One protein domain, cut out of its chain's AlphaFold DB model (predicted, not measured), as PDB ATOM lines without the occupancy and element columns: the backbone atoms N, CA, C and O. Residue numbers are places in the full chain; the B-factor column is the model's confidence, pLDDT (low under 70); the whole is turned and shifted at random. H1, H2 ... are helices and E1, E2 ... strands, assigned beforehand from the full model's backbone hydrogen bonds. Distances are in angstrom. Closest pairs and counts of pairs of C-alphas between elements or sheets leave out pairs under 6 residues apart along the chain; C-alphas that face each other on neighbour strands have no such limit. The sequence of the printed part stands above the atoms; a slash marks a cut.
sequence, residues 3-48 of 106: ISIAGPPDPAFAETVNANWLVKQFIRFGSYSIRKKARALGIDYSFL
ATOM      1  N   ILE A   3     -12.984  -2.824  13.077       92.62
ATOM      2  CA  ILE A   3     -12.129  -2.897  11.886       92.62
ATOM      3  C   ILE A   3     -13.012  -3.214  10.683       92.62
ATOM      4  O   ILE A   3     -13.797  -4.161  10.720       92.62
ATOM      5  N   SER A   4     -12.893  -2.428   9.618       91.94
ATOM      6  CA  SER A   4     -13.713  -2.569   8.417       91.94
ATOM      7  C   SER A   4     -12.852  -2.727   7.173       91.94
ATOM      8  O   SER A   4     -12.005  -1.884   6.905       91.94
ATOM      9  N   ILE A   5     -13.139  -3.753   6.373       89.62
ATOM     10  CA  ILE A   5     -12.483  -4.000   5.074       89.62
ATOM     11  C   ILE A   5     -13.270  -3.339   3.923       89.62
ATOM     12  O   ILE A   5     -12.695  -2.931   2.923       89.62
ATOM     13  N   ALA A   6     -14.593  -3.186   4.078       86.00
ATOM     14  CA  ALA A   6     -15.506  -2.691   3.036       86.00
ATOM     15  C   ALA A   6     -16.143  -1.321   3.363       86.00
ATOM     16  O   ALA A   6     -17.182  -0.963   2.816       86.00
ATOM     17  N   GLY A   7     -15.567  -0.575   4.308       87.06
ATOM     18  CA  GLY A   7     -16.106   0.716   4.754       87.06
ATOM     19  C   GLY A   7     -15.329   1.892   4.163       87.06
ATOM     20  O   GLY A   7     -14.328   1.672   3.486       87.06
ATOM     21  N   PRO A   8     -15.764   3.142   4.388       92.06
ATOM     22  CA  PRO A   8     -15.044   4.293   3.864       92.06
ATOM     23  C   PRO A   8     -13.659   4.404   4.523       92.06
ATOM     24  O   PRO A   8     -13.554   4.204   5.736       92.06
ATOM     25  N   PRO A   9     -12.613   4.783   3.768       92.31
ATOM     26  CA  PRO A   9     -11.283   4.968   4.330       92.31
ATOM     27  C   PRO A   9     -11.311   5.985   5.471       92.31
ATOM     28  O   PRO A   9     -12.061   6.970   5.451       92.31
ATOM     29  N   ASP A  10     -10.501   5.742   6.491       92.56
ATOM     30  CA  ASP A  10     -10.344   6.627   7.634       92.56
ATOM     31  C   ASP A  10      -9.117   7.542   7.460       92.56
ATOM     32  O   ASP A  10      -8.290   7.343   6.568       92.56
ATOM     33  N   PRO A  11      -8.978   8.600   8.275       90.94
ATOM     34  CA  PRO A  11      -7.807   9.469   8.192       90.94
ATOM     35  C   PRO A  11      -6.474   8.732   8.384       90.94
ATOM     36  O   PRO A  11      -5.488   9.139   7.780       90.94
ATOM     37  N   ALA A  12      -6.445   7.649   9.174       89.19
ATOM     38  CA  ALA A  12      -5.243   6.842   9.370       89.19
ATOM     39  C   ALA A  12      -4.778   6.204   8.053       89.19
ATOM     40  O   ALA A  12      -3.600   6.300   7.712       89.19
ATOM     41  N   PHE A  13      -5.698   5.664   7.247       90.75
ATOM     42  CA  PHE A  13      -5.384   5.171   5.909       90.75
ATOM     43  C   PHE A  13      -4.727   6.242   5.022       90.75
ATOM     44  O   PHE A  13      -3.740   5.959   4.343       90.75
ATOM     45  N   ALA A  14      -5.217   7.485   5.060       89.62
ATOM     46  CA  ALA A  14      -4.662   8.576   4.254       89.62
ATOM     47  C   ALA A  14      -3.190   8.886   4.593       89.62
ATOM     48  O   ALA A  14      -2.432   9.296   3.713       89.62
ATOM     49  N   GLU A  15      -2.779   8.670   5.846       88.81
ATOM     50  CA  GLU A  15      -1.374   8.760   6.255       88.81
ATOM     51  C   GLU A  15      -0.555   7.587   5.704       88.81
ATOM     52  O   GLU A  15       0.526   7.800   5.160       88.81
ATOM     53  N   THR A  16      -1.086   6.358   5.748       88.00
ATOM     54  CA  THR A  16      -0.354   5.165   5.266       88.00
ATOM     55  C   THR A  16      -0.033   5.193   3.773       88.00
ATOM     56  O   THR A  16       0.975   4.631   3.351       88.00
ATOM     57  N   VAL A  17      -0.869   5.857   2.970       88.62
ATOM     58  CA  VAL A  17      -0.664   6.005   1.520       88.62
ATOM     59  C   VAL A  17       0.038   7.313   1.145       88.62
ATOM     60  O   VAL A  17       0.129   7.632  -0.038       88.62
ATOM     61  N   ASN A  18       0.510   8.084   2.133       89.88
ATOM     62  CA  ASN A  18       1.120   9.402   1.943       89.88
ATOM     63  C   ASN A  18       0.270  10.329   1.045       89.88
ATOM     64  O   ASN A  18       0.757  10.947   0.095       89.88
ATOM     65  N   ALA A  19      -1.039  10.380   1.309       90.69
ATOM     66  CA  ALA A  19      -1.975  11.139   0.490       90.69
ATOM     67  C   ALA A  19      -1.692  12.648   0.549       90.69
ATOM     68  O   ALA A  19      -1.330  13.200   1.590       90.69
ATOM     69  N   ASN A  20      -1.954  13.355  -0.553       94.06
ATOM     70  CA  ASN A  20      -1.905  14.813  -0.540       94.06
ATOM     71  C   ASN A  20      -3.013  15.409   0.356       94.06
ATOM     72  O   ASN A  20      -3.991  14.752   0.728       94.06
ATOM     73  N   TRP A  21      -2.865  16.688   0.699       93.81
ATOM     74  CA  TRP A  21      -3.748  17.357   1.655       93.81
ATOM     75  C   TRP A  21      -5.229  17.360   1.232       93.81
ATOM     76  O   TRP A  21      -6.102  17.212   2.090       93.81
ATOM     77  N   LEU A  22      -5.519  17.481  -0.071       94.56
ATOM     78  CA  LEU A  22      -6.884  17.464  -0.607       94.56
ATOM     79  C   LEU A  22      -7.544  16.108  -0.359       94.56
ATOM     80  O   LEU A  22      -8.635  16.038   0.205       94.56
ATOM     81  N   VAL A  23      -6.851  15.025  -0.716       92.88
ATOM     82  CA  VAL A  23      -7.330  13.650  -0.521       92.88
ATOM     83  C   VAL A  23      -7.540  13.358   0.966       92.88
ATOM     84  O   VAL A  23      -8.575  12.800   1.336       92.88
ATOM     85  N   LYS A  24      -6.637  13.819   1.843       93.31
ATOM     86  CA  LYS A  24      -6.811  13.714   3.302       93.31
ATOM     87  C   LYS A  24      -8.112  14.370   3.776       93.31
ATOM     88  O   LYS A  24      -8.819  13.788   4.601       93.31
ATOM     89  N   GLN A  25      -8.468  15.551   3.255       94.44
ATOM     90  CA  GLN A  25      -9.734  16.198   3.617       94.44
ATOM     91  C   GLN A  25     -10.944  15.406   3.120       94.44
ATOM     92  O   GLN A  25     -11.851  15.147   3.915       94.44
ATOM     93  N   PHE A  26     -10.945  14.959   1.861       94.94
ATOM     94  CA  PHE A  26     -12.032  14.136   1.321       94.94
ATOM     95  C   PHE A  26     -12.258  12.866   2.144       94.94
ATOM     96  O   PHE A  26     -13.390  12.592   2.538       94.94
ATOM     97  N   ILE A  27     -11.193  12.141   2.491       94.50
ATOM     98  CA  ILE A  27     -11.262  10.944   3.339       94.50
ATOM     99  C   ILE A  27     -11.814  11.291   4.731       94.50
ATOM    100  O   ILE A  27     -12.722  10.626   5.240       94.50
ATOM    101  N   ARG A  28     -11.333  12.382   5.343       92.69
ATOM    102  CA  ARG A  28     -11.776  12.823   6.674       92.69
ATOM    103  C   ARG A  28     -13.273  13.109   6.726       92.69
ATOM    104  O   ARG A  28     -13.911  12.702   7.706       92.69
ATOM    105  N   PHE A  29     -13.815  13.794   5.722       95.12
ATOM    106  CA  PHE A  29     -15.245  14.093   5.632       95.12
ATOM    107  C   PHE A  29     -16.059  12.866   5.208       95.12
ATOM    108  O   PHE A  29     -17.084  12.586   5.827       95.12
ATOM    109  N   GLY A  30     -15.565  12.079   4.249       92.94
ATOM    110  CA  GLY A  30     -16.227  10.877   3.737       92.94
ATOM    111  C   GLY A  30     -16.504   9.822   4.811       92.94
ATOM    112  O   GLY A  30     -17.595   9.259   4.848       92.94
ATOM    113  N   SER A  31     -15.582   9.610   5.757       93.00
ATOM    114  CA  SER A  31     -15.809   8.699   6.893       93.00
ATOM    115  C   SER A  31     -16.330   9.387   8.168       93.00
ATOM    116  O   SER A  31     -16.426   8.751   9.216       93.00
ATOM    117  N   TYR A  32     -16.701  10.677   8.142       93.62
ATOM    118  CA  TYR A  32     -17.132  11.391   9.358       93.62
ATOM    119  C   TYR A  32     -18.356  10.745  10.024       93.62
ATOM    120  O   TYR A  32     -18.372  10.576  11.246       93.62
ATOM    121  N   SER A  33     -19.360  10.359   9.234       93.81
ATOM    122  CA  SER A  33     -20.619   9.798   9.738       93.81
ATOM    123  C   SER A  33     -20.408   8.474  10.479       93.81
ATOM    124  O   SER A  33     -20.920   8.309  11.589       93.81
ATOM    125  N   ILE A  34     -19.605   7.560   9.922       93.62
ATOM    126  CA  ILE A  34     -19.315   6.261  10.542       93.62
ATOM    127  C   ILE A  34     -18.442   6.421  11.787       93.62
ATOM    128  O   ILE A  34     -18.762   5.850  12.827       93.62
ATOM    129  N   ARG A  35     -17.423   7.294  11.741       94.25
ATOM    130  CA  ARG A  35     -16.581   7.580  12.911       94.25
ATOM    131  C   ARG A  35     -17.381   8.245  14.034       94.25
ATOM    132  O   ARG A  35     -17.135   7.966  15.201       94.25
ATOM    133  N   LYS A  36     -18.346   9.117  13.711       95.44
ATOM    134  CA  LYS A  36     -19.243   9.732  14.706       95.44
ATOM    135  C   LYS A  36     -20.135   8.685  15.375       95.44
ATOM    136  O   LYS A  36     -20.259   8.715  16.594       95.44
ATOM    137  N   LYS A  37     -20.713   7.759  14.601       95.19
ATOM    138  CA  LYS A  37     -21.519   6.648  15.137       95.19
ATOM    139  C   LYS A  37     -20.693   5.720  16.029       95.19
ATOM    140  O   LYS A  37     -21.132   5.411  17.127       95.19
ATOM    141  N   ALA A  38     -19.493   5.338  15.592       94.69
ATOM    142  CA  ALA A  38     -18.576   4.513  16.378       94.69
ATOM    143  C   ALA A  38     -18.251   5.177  17.730       94.69
ATOM    144  O   ALA A  38     -18.474   4.577  18.781       94.69
ATOM    145  N   ARG A  39     -17.867   6.464  17.717       95.00
ATOM    146  CA  ARG A  39     -17.604   7.230  18.948       95.00
ATOM    147  C   ARG A  39     -18.817   7.330  19.870       95.00
ATOM    148  O   ARG A  39     -18.651   7.249  21.079       95.00
ATOM    149  N   ALA A  40     -20.023   7.487  19.323       96.44
ATOM    150  CA  ALA A  40     -21.252   7.513  20.122       96.44
ATOM    151  C   ALA A  40     -21.521   6.181  20.850       96.44
ATOM    152  O   ALA A  40     -22.185   6.175  21.879       96.44
ATOM    153  N   LEU A  41     -20.980   5.073  20.337       96.44
ATOM    154  CA  LEU A  41     -21.025   3.747  20.954       96.44
ATOM    155  C   LEU A  41     -19.775   3.444  21.803       96.44
ATOM    156  O   LEU A  41     -19.590   2.306  22.226       96.44
ATOM    157  N   GLY A  42     -18.898   4.428  22.026       96.19
ATOM    158  CA  GLY A  42     -17.664   4.256  22.798       96.19
ATOM    159  C   GLY A  42     -16.604   3.389  22.113       96.19
ATOM    160  O   GLY A  42     -15.731   2.853  22.790       96.19
ATOM    161  N   ILE A  43     -16.670   3.218  20.788       96.19
ATOM    162  CA  ILE A  43     -15.707   2.418  20.024       96.19
ATOM    163  C   ILE A  43     -15.018   3.244  18.935       96.19
ATOM    164  O   ILE A  43     -15.611   4.130  18.325       96.19
ATOM    165  N   ASP A  44     -13.771   2.896  18.626       92.94
ATOM    166  CA  ASP A  44     -13.077   3.435  17.457       92.94
ATOM    167  C   ASP A  44     -13.444   2.695  16.174       92.94
ATOM    168  O   ASP A  44     -13.808   1.517  16.201       92.94
ATOM    169  N   TYR A  45     -13.316   3.393  15.049       94.38
ATOM    170  CA  TYR A  45     -13.448   2.849  13.702       94.38
ATOM    171  C   TYR A  45     -12.099   2.933  12.994       94.38
ATOM    172  O   TYR A  45     -11.514   4.017  12.964       94.38
ATOM    173  N   SER A  46     -11.666   1.830  12.389       93.25
ATOM    174  CA  SER A  46     -10.488   1.787  11.530       93.25
ATOM    175  C   SER A  46     -10.784   1.074  10.213       93.25
ATOM    176  O   SER A  46     -11.479   0.052  10.182       93.25
ATOM    177  N   PHE A  47     -10.263   1.631   9.121       94.06
ATOM    178  CA  PHE A  47     -10.318   1.006   7.806       94.06
ATOM    179  C   PHE A  47      -9.057   0.171   7.564       94.06
ATOM    180  O   PHE A  47      -7.943   0.684   7.638       94.06
ATOM    181  N   LEU A  48      -9.238  -1.112   7.241       91.25
ATOM    182  CA  LEU A  48      -8.149  -2.010   6.874       91.25
ATOM    183  C   LEU A  48      -8.068  -2.124   5.352       91.25
ATOM    184  O   LEU A  48      -8.914  -2.761   4.724       91.25
TER     185      LEU A  48
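AT A GLANCE: This is residues 3 to 48 of the 106 residues of the protein "Zinc-binding dehydrogenase family protein" of [Ochrobactrum] quorumnocens (UniProt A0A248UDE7). The model is a small elongated loop of chain: H2 and H3 follow each other end to end along one long side, meeting at an angle, while H1 and the short strand E1 make the other long side. H1 folds back beside H2 as a helical hairpin, E1 comes back beside H3, and the first residues, 3 to 4, pair with E1, which brings the two ends of the printed part near each other. The printed part has 46 residues with three named helices and one named strand, in the order H1, H2, H3, E1, and its class is mostly helix. It is compact, with a radius of gyration of the C-alphas of 10.3 A, and its C-alphas span 31 by 18 by 15 A.

HOW THE PARTS SIT: From the first printed residue, residues 3 to 4 form a short parallel pairing with residues 46 to 47 of E1, residues 45 to 47; E1 pairs with no named strand. H1, residues 11 to 16, touches H2, residues 21 to 30, and the two form a hairpin. Their closest C-alphas, those of Pro 11 and Arg 28, are 5.4 A apart, and they run opposite ways at a steep tilt of 41 degrees. H2 and H3, residues 32 to 40, meet only through their link. H1 and H3 are apart. The closest C-alphas of H3 and E1 are those of Arg 35 and Tyr 45, 5.7 A apart. H2 and E1 are apart. The closest C-alphas of H1 and E1 are those of Phe 13 and Phe 47, 6.7 A apart. In H1, H2 and H3 every O i to N i+4 pair is within hydrogen-bond range.

IN THESE COORDINATES: H1 runs from Pro 11, whose C-alpha is at (-7.807, 9.469, 8.192), to Thr 16, over 9.1 A. H2 runs from Trp 21, C-alpha at (-3.748, 17.357, 1.655), to Gly 30; with 10 residues and 14.2 A from first to last C-alpha it is the longest helix by residues. H3 runs from Tyr 32 to Ala 40 over 12.2 A. E1 runs from Tyr 45 to Phe 47 over 6.9 A and ends at C-alpha 47, at (-10.318, 1.006, 7.806).

THE WHOLE: The outline is elongated, and the two C-alphas farthest apart, those of Asn 20 and Leu 41, are 30.8 A apart. The C-alphas of Ile 3 and Leu 48, the first and last printed residues, are 6.5 A apart. The printed part has no cut. The links from H1 to H2, from H2 to H3 and from H3 to E1 are tight, and no link is long. The mean pLDDT of the printed part is 92.7, and no printed residue is under 70.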